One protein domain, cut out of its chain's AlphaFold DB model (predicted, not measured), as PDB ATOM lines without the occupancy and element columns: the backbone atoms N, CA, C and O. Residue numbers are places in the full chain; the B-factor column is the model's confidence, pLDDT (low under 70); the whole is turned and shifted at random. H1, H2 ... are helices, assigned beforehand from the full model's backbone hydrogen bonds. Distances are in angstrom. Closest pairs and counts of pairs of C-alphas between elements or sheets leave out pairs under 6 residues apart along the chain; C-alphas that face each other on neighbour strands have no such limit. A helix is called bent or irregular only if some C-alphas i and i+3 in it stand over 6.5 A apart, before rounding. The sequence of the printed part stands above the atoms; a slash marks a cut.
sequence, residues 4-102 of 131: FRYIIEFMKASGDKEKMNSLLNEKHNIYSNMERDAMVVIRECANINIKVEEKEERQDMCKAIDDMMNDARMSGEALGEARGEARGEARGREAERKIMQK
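This is residues 4 to 102 of the 131 residues of an uncharacterized protein of Eubacterium sp. AF15-50 (UniProt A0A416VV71). One very long, straight helix, H5, runs out of a small head of short helices like a stalk, and residues 70 to 102 of it stick out with nothing beside them. In the head, the short helices H1, H2 and H4 gather near the root of the stalk, their centres making a triangle with H1 at the corner where it packs on both H2 and H4, while the little helix H3 sits at the very beginning of H5; a long loop, residues 47 to 60, leads from H4 back to the stalk. The printed part has 99 residues, with five named helices in the order H1, H2, H3, H4, H5 along the chain and no named strand, and its class is all helix. The whole is extended, with a radius of gyration of the C-alphas of 21.4 A, and its C-alphas span 72 by 30 by 20 A, a length made by H5, while the body without the free stretch is compact.

H5, the longest helix, has 42 residues, 61 to 102, and measures 61.4 A from first to last C-alpha. It begins at C-alpha 61, at (134.243, 187.219, 186.754), and ends at C-alpha 102, at (115.528, 139.499, 220.466). H4 is residues 36 to 46, 15.1 A long. H1 is residues 4 to 13, 14.4 A long, and its first C-alpha, that of Phe 4, is at (142.393, 187.148, 174.139). H2 is residues 17 to 26, 14.2 A long. H3 is the short helix of residues 28 to 31, 5.2 A long. No helix is bent or irregular.

H5 touches H3 with residues 61 to 62 alone, and only just, with 3 pairs of C-alphas within 8 A; the closest C-alphas are those of Tyr 31 and Met 61, 5.4 A apart. H5 is close to H4 but not clearly touching it: the closest C-alphas, of Met 39 and Met 61, are 7.1 A apart, and the two run the same way at a steep tilt of 46 degrees. H2 is also close to H5 but not clearly touching, with the C-alphas of Leu 24 and Cys 62 closest at 6.7 A; they run opposite ways at a tilt of 35.5 degrees, only just steep. H1 touches H4, with the C-alphas of Met 11 and Ala 46 closest at 6.2 A, at a shallow tilt of 31 degrees, the same way. H1 touches H2 as well, with the C-alphas of Ala 13 and Met 20 closest at 4.8 A. These two form a helical hairpin, opposite ways at a tilt of 38 degrees, only just steep. H2 and H4 are apart, and so are H1 and H5. Residues 34 to 35 pair with residues 58 to 59 in a short antiparallel pairing. In H1, H2, H4 and H5 every O i to N i+4 pair is within hydrogen-bond range; H3 is too short for such a pair, and its one O i to N i+3 pair is within range.

The C-alphas of Arg 5 and Lys 102 are the two farthest apart, at 71.9 A. Residues 70 to 102, which belong to H5, stand free. Without them the body has 66 residues, spans 31 by 25 by 22 A and has a radius of gyration of 10.6 A. The link from H4 to H5, 14 residues, is long; the links from H1 to H2, H2 to H3 and H3 to H4 are tight. The printed part has no cut. The mean pLDDT of the printed part is 93.9, and no printed residue is under 70.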
ATOM      1  N   PHE A   4     141.798 188.460 174.418       86.19
ATOM      2  CA  PHE A   4     142.393 187.148 174.139       86.19
ATOM      3  C   PHE A   4     143.626 186.805 174.980       86.19
ATOM      4  O   PHE A   4     143.805 185.640 175.333       86.19
ATOM      5  N   ARG A   5     144.479 187.781 175.322       91.81
ATOM      6  CA  ARG A   5     145.652 187.505 176.164       91.81
ATOM      7  C   ARG A   5     145.227 186.977 177.533       91.81
ATOM      8  O   ARG A   5     145.799 186.000 178.004       91.81
ATOM      9  N   TYR A   6     144.227 187.608 178.140       91.19
ATOM     10  CA  TYR A   6     143.736 187.239 179.466       91.19
ATOM     11  C   TYR A   6     142.971 185.916 179.437       91.19
ATOM     12  O   TYR A   6     143.161 185.096 180.326       91.19
ATOM     13  N   ILE A   7     142.221 185.643 178.364       92.00
ATOM     14  CA  ILE A   7     141.591 184.330 178.151       92.00
ATOM     15  C   ILE A   7     142.655 183.223 178.129       92.00
ATOM     16  O   ILE A   7     142.547 182.249 178.866       92.00
ATOM     17  N   ILE A   8     143.721 183.370 177.333       92.62
ATOM     18  CA  ILE A   8     144.786 182.353 177.242       92.62
ATOM     19  C   ILE A   8     145.530 182.196 178.574       92.62
ATOM     20  O   ILE A   8     145.881 181.080 178.955       92.62
ATOM     21  N   GLU A   9     145.807 183.295 179.276       92.94
ATOM     22  CA  GLU A   9     146.435 183.247 180.600       92.94
ATOM     23  C   GLU A   9     145.554 182.500 181.611       92.94
ATOM     24  O   GLU A   9     146.070 181.640 182.324       92.94
ATOM     25  N   PHE A  10     144.240 182.745 181.608       93.31
ATOM     26  CA  PHE A  10     143.286 181.994 182.421       93.31
ATOM     27  C   PHE A  10     143.291 180.504 182.068       93.31
ATOM     28  O   PHE A  10     143.450 179.666 182.949       93.31
ATOM     29  N   MET A  11     143.213 180.161 180.779       92.69
ATOM     30  CA  MET A  11     143.227 178.770 180.302       92.69
ATOM     31  C   MET A  11     144.493 178.001 180.700       92.69
ATOM     32  O   MET A  11     144.452 176.792 180.906       92.69
ATOM     33  N   LYS A  12     145.639 178.680 180.819       93.12
ATOM     34  CA  LYS A  12     146.880 178.059 181.312       93.12
ATOM     35  C   LYS A  12     146.841 177.781 182.813       93.12
ATOM     36  O   LYS A  12     147.515 176.862 183.271       93.12
ATOM     37  N   ALA A  13     146.105 178.593 183.567       93.50
ATOM     38  CA  ALA A  13     145.979 178.468 185.012       93.50
ATOM     39  C   ALA A  13     144.812 177.560 185.436       93.50
ATOM     40  O   ALA A  13     144.872 176.993 186.517       93.50
ATOM     41  N   SER A  14     143.786 177.372 184.599       90.12
ATOM     42  CA  SER A  14     142.529 176.698 184.969       90.12
ATOM     43  C   SER A  14     142.677 175.231 185.394       90.12
ATOM     44  O   SER A  14     141.801 174.704 186.073       90.12
ATOM     45  N   GLY A  15     143.779 174.567 185.034       88.50
ATOM     46  CA  GLY A  15     144.083 173.203 185.484       88.50
ATOM     47  C   GLY A  15     144.676 173.103 186.896       88.50
ATOM     48  O   GLY A  15     144.855 171.998 187.399       88.50
ATOM     49  N   ASP A  16     145.013 174.228 187.529       93.69
ATOM     50  CA  ASP A  16     145.703 174.292 188.817       93.69
ATOM     51  C   ASP A  16     145.040 175.348 189.709       93.69
ATOM     52  O   ASP A  16     145.054 176.547 189.425       93.69
ATOM     53  N   LYS A  17     144.452 174.886 190.817       89.00
ATOM     54  CA  LYS A  17     143.682 175.731 191.734       89.00
ATOM     55  C   LYS A  17     144.505 176.897 192.285       89.00
ATOM     56  O   LYS A  17     143.984 178.006 192.390       89.00
ATOM     57  N   GLU A  18     145.759 176.658 192.654       93.50
ATOM     58  CA  GLU A  18     146.607 177.683 193.265       93.50
ATOM     59  C   GLU A  18     146.999 178.732 192.229       93.50
ATOM     60  O   GLU A  18     146.857 179.927 192.481       93.50
ATOM     61  N   LYS A  19     147.396 178.299 191.026       94.62
ATOM     62  CA  LYS A  19     147.726 179.222 189.928       94.62
ATOM     63  C   LYS A  19     146.528 180.051 189.497       94.62
ATOM     64  O   LYS A  19     146.690 181.240 189.234       94.62
ATOM     65  N   MET A  20     145.344 179.447 189.427       91.94
ATOM     66  CA  MET A  20     144.114 180.164 189.104       91.94
ATOM     67  C   MET A  20     143.811 181.226 190.164       91.94
ATOM     68  O   MET A  20     143.560 182.376 189.815       91.94
ATOM     69  N   ASN A  21     143.901 180.874 191.450       91.75
ATOM     70  CA  ASN A  21     143.639 181.814 192.536       91.75
ATOM     71  C   ASN A  21     144.656 182.967 192.553       91.75
ATOM     72  O   ASN A  21     144.280 184.129 192.683       91.75
ATOM     73  N   SER A  22     145.944 182.674 192.356       95.31
ATOM     74  CA  SER A  22     146.979 183.707 192.240       95.31
ATOM     75  C   SER A  22     146.727 184.628 191.048       95.31
ATOM     76  O   SER A  22     146.775 185.843 191.205       95.31
ATOM     77  N   LEU A  23     146.373 184.084 189.878       94.38
ATOM     78  CA  LEU A  23     146.070 184.874 188.681       94.38
ATOM     79  C   LEU A  23     144.875 185.816 188.889       94.38
ATOM     80  O   LEU A  23     144.942 186.980 188.487       94.38
ATOM     81  N   LEU A  24     143.798 185.318 189.502       92.69
ATOM     82  CA  LEU A  24     142.600 186.109 189.792       92.69
ATOM     83  C   LEU A  24     142.891 187.223 190.805       92.69
ATOM     84  O   LEU A  24     142.405 188.335 190.629       92.69
ATOM     85  N   ASN A  25     143.744 186.969 191.802       93.38
ATOM     86  CA  ASN A  25     144.154 187.977 192.781       93.38
ATOM     87  C   ASN A  25     145.110 189.024 192.185       93.38
ATOM     88  O   ASN A  25     144.905 190.225 192.354       93.38
ATOM     89  N   GLU A  26     146.141 188.594 191.453       95.25
ATOM     90  CA  GLU A  26     147.138 189.485 190.845       95.25
ATOM     91  C   GLU A  26     146.530 190.404 189.781       95.25
ATOM     92  O   GLU A  26     146.948 191.552 189.627       95.25
ATOM     93  N   LYS A  27     145.547 189.902 189.027       94.25
ATOM     94  CA  LYS A  27     144.893 190.621 187.924       94.25
ATOM     95  C   LYS A  27     143.423 190.890 188.211       94.25
ATOM     96  O   LYS A  27     142.612 190.948 187.283       94.25
ATOM     97  N   HIS A  28     143.088 191.082 189.486       93.75
ATOM     98  CA  HIS A  28     141.717 191.288 189.937       93.75
ATOM     99  C   HIS A  28     141.020 192.401 189.156       93.75
ATOM    100  O   HIS A  28     139.919 192.210 188.673       93.75
ATOM    101  N   ASN A  29     141.687 193.537 188.940       92.62
ATOM    102  CA  ASN A  29     141.140 194.678 188.198       92.62
ATOM    103  C   ASN A  29     140.722 194.362 186.747       92.62
ATOM    104  O   ASN A  29     139.913 195.087 186.174       92.62
ATOM    105  N   ILE A  30     141.307 193.328 186.138       92.44
ATOM    106  CA  ILE A  30     140.988 192.889 184.778       92.44
ATOM    107  C   ILE A  30     139.843 191.877 184.815       92.44
ATOM    108  O   ILE A  30     138.879 192.020 184.064       92.44
ATOM    109  N   TYR A  31     139.934 190.867 185.685       93.50
ATOM    110  CA  TYR A  31     138.925 189.808 185.776       93.50
ATOM    111  C   TYR A  31     137.623 190.283 186.440       93.50
ATOM    112  O   TYR A  31     136.552 189.818 186.069       93.50
ATOM    113  N   SER A  32     137.670 191.282 187.320       94.44
ATOM    114  CA  SER A  32     136.481 191.870 187.951       94.44
ATOM    115  C   SER A  32     135.684 192.799 187.026       94.44
ATOM    116  O   SER A  32     134.696 193.393 187.442       94.44
ATOM    117  N   ASN A  33     136.141 192.999 185.789       93.50
ATOM    118  CA  ASN A  33     135.463 193.821 184.794       93.50
ATOM    119  C   ASN A  33     135.774 193.284 183.391       93.50
ATOM    120  O   ASN A  33     136.422 193.952 182.576       93.50
ATOM    121  N   MET A  34     135.353 192.052 183.125       91.69
ATOM    122  CA  MET A  34     135.631 191.347 181.878       91.69
ATOM    123  C   MET A  34     134.452 191.447 180.908       91.69
ATOM    124  O   MET A  34     133.299 191.483 181.318       91.69
ATOM    125  N   GLU A  35     134.745 191.495 179.609       93.75
ATOM    126  CA  GLU A  35     133.717 191.452 178.565       93.75
ATOM    127  C   GLU A  35     132.964 190.122 178.593       93.75
ATOM    128  O   GLU A  35     133.569 189.052 178.711       93.75
ATOM    129  N   ARG A  36     131.644 190.190 178.417       93.31
ATOM    130  CA  ARG A  36     130.749 189.031 178.412       93.31
ATOM    131  C   ARG A  36     131.223 187.939 177.455       93.31
ATOM    132  O   ARG A  36     131.277 186.774 177.836       93.31
ATOM    133  N   ASP A  37     131.628 188.308 176.242       92.94
ATOM    134  CA  ASP A  37     132.092 187.348 175.234       92.94
ATOM    135  C   ASP A  37     133.355 186.600 175.695       92.94
ATOM    136  O   ASP A  37     133.471 185.392 175.494       92.94
ATOM    137  N   ALA A  38     134.273 187.283 176.386       92.94
ATOM    138  CA  ALA A  38     135.456 186.649 176.964       92.94
ATOM    139  C   ALA A  38     135.089 185.693 178.110       92.94
ATOM    140  O   ALA A  38     135.640 184.595 178.182       92.94
ATOM    141  N   MET A  39     134.127 186.069 178.961       92.50
ATOM    142  CA  MET A  39     133.621 185.191 180.021       92.50
ATOM    143  C   MET A  39     132.954 183.938 179.459       92.50
ATOM    144  O   MET A  39     133.205 182.849 179.965       92.50
ATOM    145  N   VAL A  40     132.158 184.069 178.393       92.75
ATOM    146  CA  VAL A  40     131.548 182.919 177.710       92.75
ATOM    147  C   VAL A  40     132.632 181.994 177.165       92.75
ATOM    148  O   VAL A  40     132.591 180.799 177.436       92.75
ATOM    149  N   VAL A  41     133.646 182.523 176.473       93.38
ATOM    150  CA  VAL A  41     134.758 181.701 175.965       93.38
ATOM    151  C   VAL A  41     135.462 180.964 177.102       93.38
ATOM    152  O   VAL A  41     135.713 179.768 176.987       93.38
ATOM    153  N   ILE A  42     135.760 181.642 178.211       92.94
ATOM    154  CA  ILE A  42     136.404 180.997 179.357       92.94
ATOM    155  C   ILE A  42     135.505 179.909 179.954       92.94
ATOM    156  O   ILE A  42     135.994 178.815 180.221       92.94
ATOM    157  N   ARG A  43     134.210 180.181 180.138       93.00
ATOM    158  CA  ARG A  43     133.236 179.220 180.668       93.00
ATOM    159  C   ARG A  43     133.232 177.926 179.854       93.00
ATOM    160  O   ARG A  43     133.433 176.851 180.416       93.00
ATOM    161  N   GLU A  44     133.075 178.048 178.537       91.69
ATOM    162  CA  GLU A  44     132.987 176.900 177.629       91.69
ATOM    163  C   GLU A  44     134.338 176.180 177.471       91.69
ATOM    164  O   GLU A  44     134.393 174.953 177.462       91.69
ATOM    165  N   CYS A  45     135.453 176.915 177.373       90.81
ATOM    166  CA  CYS A  45     136.767 176.313 177.139       90.81
ATOM    167  C   CYS A  45     137.388 175.715 178.406       90.81
ATOM    168  O   CYS A  45     138.017 174.659 178.333       90.81
ATOM    169  N   ALA A  46     137.243 176.373 179.558       89.50
ATOM    170  CA  ALA A  46     137.763 175.883 180.834       89.50
ATOM    171  C   ALA A  46     136.812 174.892 181.518       89.50
ATOM    172  O   ALA A  46     137.179 174.328 182.549       89.50
ATOM    173  N   ASN A  47     135.614 174.677 180.959       89.12
ATOM    174  CA  ASN A  47     134.564 173.834 181.528       89.12
ATOM    175  C   ASN A  47     134.244 174.206 182.990       89.12
ATOM    176  O   ASN A  47     134.102 173.345 183.860       89.12
ATOM    177  N   ILE A  48     134.179 175.511 183.264       88.50
ATOM    178  CA  ILE A  48     133.797 176.055 184.569       88.50
ATOM    179  C   ILE A  48     132.345 176.514 184.499       88.50
ATOM    180  O   ILE A  48     131.947 177.143 183.528       88.50
ATOM    181  N   ASN A  49     131.541 176.226 185.518       88.62
ATOM    182  CA  ASN A  49     130.121 176.581 185.514       88.62
ATOM    183  C   ASN A  49     129.876 177.929 186.209       88.62
ATOM    184  O   ASN A  49     129.271 177.987 187.280       88.62
ATOM    185  N   ILE A  50     130.386 179.008 185.614       92.88
ATOM    186  CA  ILE A  50     130.166 180.373 186.107       92.88
ATOM    187  C   ILE A  50     128.902 180.989 185.495       92.88
ATOM    188  O   ILE A  50     128.598 180.787 184.315       92.88
ATOM    189  N   LYS A  51     128.169 181.770 186.295       92.38
ATOM    190  CA  LYS A  51     126.993 182.521 185.830       92.38
ATOM    191  C   LYS A  51     127.453 183.710 184.980       92.38
ATOM    192  O   LYS A  51     128.399 184.399 185.351       92.38
ATOM    193  N   VAL A  52     126.791 183.928 183.845       92.94
ATOM    194  CA  VAL A  52     127.038 185.059 182.938       92.94
ATOM    195  C   VAL A  52     125.684 185.658 182.571       92.94
ATOM    196  O   VAL A  52     124.850 184.961 181.997       92.94
ATOM    197  N   GLU A  53     125.462 186.920 182.917       91.44
ATOM    198  CA  GLU A  53     124.235 187.666 182.641       91.44
ATOM    199  C   GLU A  53     124.209 188.149 181.184       91.44
ATOM    200  O   GLU A  53     125.204 188.639 180.653       91.44
ATOM    201  N   GLU A  54     123.078 188.025 180.492       88.25
ATOM    202  CA  GLU A  54     123.013 188.402 179.072       88.25
ATOM    203  C   GLU A  54     122.895 189.914 178.862       88.25
ATOM    204  O   GLU A  54     123.318 190.428 177.828       88.25
ATOM    205  N   LYS A  55     122.334 190.628 179.842       90.25
ATOM    206  CA  LYS A  55     122.051 192.068 179.755       90.25
ATOM    207  C   LYS A  55     123.250 192.957 180.075       90.25
ATOM    208  O   LYS A  55     123.188 194.157 179.821       90.25
ATOM    209  N   GLU A  56     124.320 192.393 180.629       90.25
ATOM    210  CA  GLU A  56     125.510 193.134 181.045       90.25
ATOM    211  C   GLU A  56     126.682 192.861 180.094       90.25
ATOM    212  O   GLU A  56     127.179 191.738 179.998       90.25
ATOM    213  N   GLU A  57     127.150 193.903 179.398       89.81
ATOM    214  CA  GLU A  57     128.278 193.797 178.456       89.81
ATOM    215  C   GLU A  57     129.607 193.475 179.150       89.81
ATOM    216  O   GLU A  57     130.476 192.821 178.564       89.81
ATOM    217  N   ARG A  58     129.775 193.932 180.396       92.75
ATOM    218  CA  ARG A  58     130.945 193.650 181.227       92.75
ATOM    219  C   ARG A  58     130.509 193.233 182.616       92.75
ATOM    220  O   ARG A  58     129.609 193.846 183.179       92.75
ATOM    221  N   GLN A  59     131.164 192.214 183.150       93.19
ATOM    222  CA  GLN A  59     130.764 191.559 184.388       93.19
ATOM    223  C   GLN A  59     131.976 191.226 185.256       93.19
ATOM    224  O   GLN A  59     133.118 191.160 184.788       93.19
ATOM    225  N   ASP A  60     131.707 191.026 186.544       94.75
ATOM    226  CA  ASP A  60     132.706 190.625 187.525       94.75
ATOM    227  C   ASP A  60     132.879 189.102 187.516       94.75
ATOM    228  O   ASP A  60     132.088 188.348 188.090       94.75
ATOM    229  N   MET A  61     133.932 188.640 186.842       92.31
ATOM    230  CA  MET A  61     134.243 187.219 186.754       92.31
ATOM    231  C   MET A  61     134.791 186.662 188.072       92.31
ATOM    232  O   MET A  61     134.538 185.496 188.373       92.31
ATOM    233  N   CYS A  62     135.509 187.468 188.862       93.94
ATOM    234  CA  CYS A  62     136.003 187.053 190.178       93.94
ATOM    235  C   CYS A  62     134.820 186.694 191.080       93.94
ATOM    236  O   CYS A  62     134.755 185.582 191.603       93.94
ATOM    237  N   LYS A  63     133.826 187.584 191.146       94.75
ATOM    238  CA  LYS A  63     132.586 187.343 191.882       94.75
ATOM    239  C   LYS A  63     131.824 186.130 191.350       94.75
ATOM    240  O   LYS A  63     131.366 185.315 192.140       94.75
ATOM    241  N   ALA A  64     131.716 185.965 190.031       94.56
ATOM    242  CA  ALA A  64     131.030 184.807 189.450       94.56
ATOM    243  C   ALA A  64     131.697 183.467 189.831       94.56
ATOM    244  O   ALA A  64     131.007 182.463 190.026       94.56
ATOM    245  N   ILE A  65     133.030 183.446 189.952       92.94
ATOM    246  CA  ILE A  65     133.792 182.283 190.424       92.94
ATOM    247  C   ILE A  65     133.589 182.066 191.928       92.94
ATOM    248  O   ILE A  65     133.359 180.929 192.340       92.94
ATOM    249  N   ASP A  66     133.627 183.124 192.738       93.38
ATOM    250  CA  ASP A  66     133.371 183.038 194.181       93.38
ATOM    251  C   ASP A  66     131.957 182.526 194.479       93.38
ATOM    252  O   ASP A  66     131.783 181.620 195.297       93.38
ATOM    253  N   ASP A  67     130.954 183.036 193.767       95.25
ATOM    254  CA  ASP A  67     129.565 182.589 193.866       95.25
ATOM    255  C   ASP A  67     129.440 181.110 193.470       95.25
ATOM    256  O   ASP A  67     128.828 180.328 194.194       95.25
ATOM    257  N   MET A  68     130.087 180.685 192.377       93.62
ATOM    258  CA  MET A  68     130.136 179.274 191.971       93.62
ATOM    259  C   MET A  68     130.769 178.384 193.055       93.62
ATOM    260  O   MET A  68     130.252 177.303 193.346       93.62
ATOM    261  N   MET A  69     131.884 178.808 193.662       91.56
ATOM    262  CA  MET A  69     132.550 178.051 194.730       91.56
ATOM    263  C   MET A  69     131.679 177.954 195.985       91.56
ATOM    264  O   MET A  69     131.593 176.885 196.595       91.56
ATOM    265  N   ASN A  70     131.013 179.046 196.356       94.25
ATOM    266  CA  ASN A  70     130.090 179.079 197.485       94.25
ATOM    267  C   ASN A  70     128.865 178.191 197.244       94.25
ATOM    268  O   ASN A  70     128.524 177.396 198.121       94.25
ATOM    269  N   ASP A  71     128.255 178.257 196.060       94.69
ATOM    270  CA  ASP A  71     127.117 177.416 195.671       94.69
ATOM    271  C   ASP A  71     127.491 175.925 195.720       94.69
ATOM    272  O   ASP A  71     126.745 175.108 196.269       94.69
ATOM    273  N   ALA A  72     128.674 175.561 195.211       93.69
ATOM    274  CA  ALA A  72     129.179 174.190 195.257       93.69
ATOM    275  C   ALA A  72     129.417 173.707 196.698       93.69
ATOM    276  O   ALA A  72     129.064 172.575 197.033       93.69
ATOM    277  N   ARG A  73     129.976 174.566 197.563       94.81
ATOM    278  CA  ARG A  73     130.196 174.256 198.981       94.81
ATOM    279  C   ARG A  73     128.875 174.038 199.715       94.81
ATOM    280  O   ARG A  73     128.711 172.990 200.329       94.81
ATOM    281  N   MET A  74     127.932 174.975 199.606       95.56
ATOM    282  CA  MET A  74     126.620 174.873 200.260       95.56
ATOM    283  C   MET A  74     125.845 173.642 199.783       95.56
ATOM    284  O   MET A  74     125.285 172.907 200.591       95.56
ATOM    285  N   SER A  75     125.860 173.372 198.474       94.62
ATOM    286  CA  SER A  75     125.213 172.181 197.911       94.62
ATOM    287  C   SER A  75     125.862 170.890 198.418       94.62
ATOM    288  O   SER A  75     125.170 169.916 198.712       94.62
ATOM    289  N   GLY A  76     127.192 170.879 198.542       96.88
ATOM    290  CA  GLY A  76     127.945 169.755 199.092       96.88
ATOM    291  C   GLY A  76     127.652 169.507 200.572       96.88
ATOM    292  O   GLY A  76     127.453 168.358 200.961       96.88
ATOM    293  N   GLU A  77     127.584 170.568 201.378       97.38
ATOM    294  CA  GLU A  77     127.222 170.513 202.800       97.38
ATOM    295  C   GLU A  77     125.798 169.978 202.980       97.38
ATOM    296  O   GLU A  77     125.620 168.967 203.655       97.38
ATOM    297  N   ALA A  78     124.813 170.549 202.280       97.12
ATOM    298  CA  ALA A  78     123.419 170.113 202.355       97.12
ATOM    299  C   ALA A  78     123.235 168.643 201.937       97.12
ATOM    300  O   ALA A  78     122.537 167.872 202.600       97.12
ATOM    301  N   LEU A  79     123.896 168.212 200.854       97.12
ATOM    302  CA  LEU A  79     123.875 166.810 200.433       97.12
ATOM    303  C   LEU A  79     124.561 165.898 201.461       97.12
ATOM    304  O   LEU A  79     124.117 164.770 201.694       97.12
ATOM    305  N   GLY A  80     125.655 166.373 202.059       97.81
ATOM    306  CA  GLY A  80     126.389 165.682 203.110       97.81
ATOM    307  C   GLY A  80     125.539 165.457 204.358       97.81
ATOM    308  O   GLY A  80     125.468 164.325 204.839       97.81
ATOM    309  N   GLU A  81     124.858 166.499 204.830       98.00
ATOM    310  CA  GLU A  81     123.944 166.464 205.974       98.00
ATOM    311  C   GLU A  81     122.776 165.514 205.721       98.00
ATOM    312  O   GLU A  81     122.617 164.545 206.466       98.00
ATOM    313  N   ALA A  82     122.054 165.676 204.609       97.38
ATOM    314  CA  ALA A  82     120.929 164.804 204.257       97.38
ATOM    315  C   ALA A  82     121.346 163.324 204.176       97.38
ATOM    316  O   ALA A  82     120.648 162.420 204.645       97.38
ATOM    317  N   ARG A  83     122.530 163.044 203.611       97.50
ATOM    318  CA  ARG A  83     123.079 161.682 203.562       97.50
ATOM    319  C   ARG A  83     123.478 161.175 204.947       97.50
ATOM    320  O   ARG A  83     123.357 159.975 205.206       97.50
ATOM    321  N   GLY A  84     123.996 162.050 205.802       98.06
ATOM    322  CA  GLY A  84     124.343 161.758 207.189       98.06
ATOM    323  C   GLY A  84     123.118 161.372 208.009       98.06
ATOM    324  O   GLY A  84     123.112 160.296 208.610       98.06
ATOM    325  N   GLU A  85     122.065 162.181 207.953       97.88
ATOM    326  CA  GLU A  85     120.785 161.946 208.627       97.88
ATOM    327  C   GLU A  85     120.140 160.641 208.167       97.88
ATOM    328  O   GLU A  85     119.884 159.760 208.987       97.88
ATOM    329  N   ALA A  86     119.998 160.433 206.853       97.44
ATOM    330  CA  ALA A  86     119.410 159.209 206.310       97.44
ATOM    331  C   ALA A  86     120.166 157.944 206.759       97.44
ATOM    332  O   ALA A  86     119.562 156.910 207.060       97.44
ATOM    333  N   ARG A  87     121.504 158.013 206.835       97.50
ATOM    334  CA  ARG A  87     122.336 156.919 207.360       97.50
ATOM    335  C   ARG A  87     122.152 156.729 208.862       97.50
ATOM    336  O   ARG A  87     122.109 155.584 209.311       97.50
ATOM    337  N   GLY A  88     122.076 157.818 209.621       97.81
ATOM    338  CA  GLY A  88     121.823 157.800 211.058       97.81
ATOM    339  C   GLY A  88     120.487 157.139 211.379       97.81
ATOM    340  O   GLY A  88     120.447 156.171 212.134       97.81
ATOM    341  N   GLU A  89     119.417 157.571 210.717       97.62
ATOM    342  CA  GLU A  89     118.086 156.988 210.870       97.62
ATOM    343  C   GLU A  89     118.034 155.512 210.477       97.62
ATOM    344  O   GLU A  89     117.438 154.703 211.184       97.62
ATOM    345  N   ALA A  90     118.650 155.134 209.351       97.00
ATOM    346  CA  ALA A  90     118.670 153.741 208.912       97.00
ATOM    347  C   ALA A  90     119.351 152.840 209.951       97.00
ATOM    348  O   ALA A  90     118.822 151.777 210.279       97.00
ATOM    349  N   ARG A  91     120.479 153.289 210.516       96.50
ATOM    350  CA  ARG A  91     121.180 152.579 211.594       96.50
ATOM    351  C   ARG A  91     120.350 152.511 212.872       96.50
ATOM    352  O   ARG A  91     120.315 151.454 213.495       96.50
ATOM    353  N   GLY A  92     119.671 153.599 213.241       96.94
ATOM    354  CA  GLY A  92     118.762 153.631 214.389       96.94
ATOM    355  C   GLY A  92     117.636 152.607 214.246       96.94
ATOM    356  O   GLY A  92     117.487 151.728 215.091       96.94
ATOM    357  N   ARG A  93     116.932 152.627 213.107       96.81
ATOM    358  CA  ARG A  93     115.865 151.663 212.793       96.81
ATOM    359  C   ARG A  93     116.363 150.219 212.780       96.81
ATOM    360  O   ARG A  93     115.654 149.319 213.220       96.81
ATOM    361  N   GLU A  94     117.566 149.965 212.268       96.62
ATOM    362  CA  GLU A  94     118.152 148.621 212.277       96.62
ATOM    363  C   GLU A  94     118.478 148.149 213.702       96.62
ATOM    364  O   GLU A  94     118.215 146.994 214.043       96.62
ATOM    365  N   ALA A  95     119.017 149.031 214.547       96.94
ATOM    366  CA  ALA A  95     119.298 148.725 215.945       96.94
ATOM    367  C   ALA A  95     118.010 148.412 216.723       96.94
ATOM    368  O   ALA A  95     117.944 147.385 217.397       96.94
ATOM    369  N   GLU A  96     116.969 149.229 216.561       97.12
ATOM    370  CA  GLU A  96     115.650 148.996 217.161       97.12
ATOM    371  C   GLU A  96     115.045 147.664 216.708       97.12
ATOM    372  O   GLU A  96     114.588 146.877 217.537       97.12
ATOM    373  N   ARG A  97     115.115 147.350 215.407       97.06
ATOM    374  CA  ARG A  97     114.652 146.058 214.874       97.06
ATOM    375  C   ARG A  97     115.384 144.879 215.500       97.06
ATOM    376  O   ARG A  97     114.748 143.884 215.826       97.06
ATOM    377  N   LYS A  98     116.704 144.975 215.691       97.25
ATOM    378  CA  LYS A  98     117.492 143.913 216.338       97.25
ATOM    379  C   LYS A  98     117.097 143.714 217.799       97.25
ATOM    380  O   LYS A  98     117.076 142.577 218.256       97.25
ATOM    381  N   ILE A  99     116.802 144.791 218.524       97.62
ATOM    382  CA  ILE A  99     116.329 144.712 219.913       97.62
ATOM    383  C   ILE A  99     114.957 144.039 219.951       97.62
ATOM    384  O   ILE A  99     114.785 143.042 220.646       97.62
ATOM    385  N   MET A 100     114.016 144.516 219.136       97.31
ATOM    386  CA  MET A 100     112.665 143.961 219.068       97.31
ATOM    387  C   MET A 100     112.667 142.485 218.663       97.31
ATOM    388  O   MET A 100     111.923 141.693 219.233       97.31
ATOM    389  N   GLN A 101     113.529 142.092 217.721       97.12
ATOM    390  CA  GLN A 101     113.655 140.694 217.320       97.12
ATOM    391  C   GLN A 101     114.105 139.812 218.488       97.12
ATOM    392  O   GLN A 101     113.505 138.769 218.714       97.12
ATOM    393  N   LYS A 102     115.095 140.249 219.277       97.56
ATOM    394  CA  LYS A 102     115.528 139.499 220.466       97.56
ATOM    395  C   LYS A 102     114.400 139.335 221.482       97.56
ATOM    396  O   LYS A 102     114.209 138.241 222.001       97.56
TER     397      LYS A 102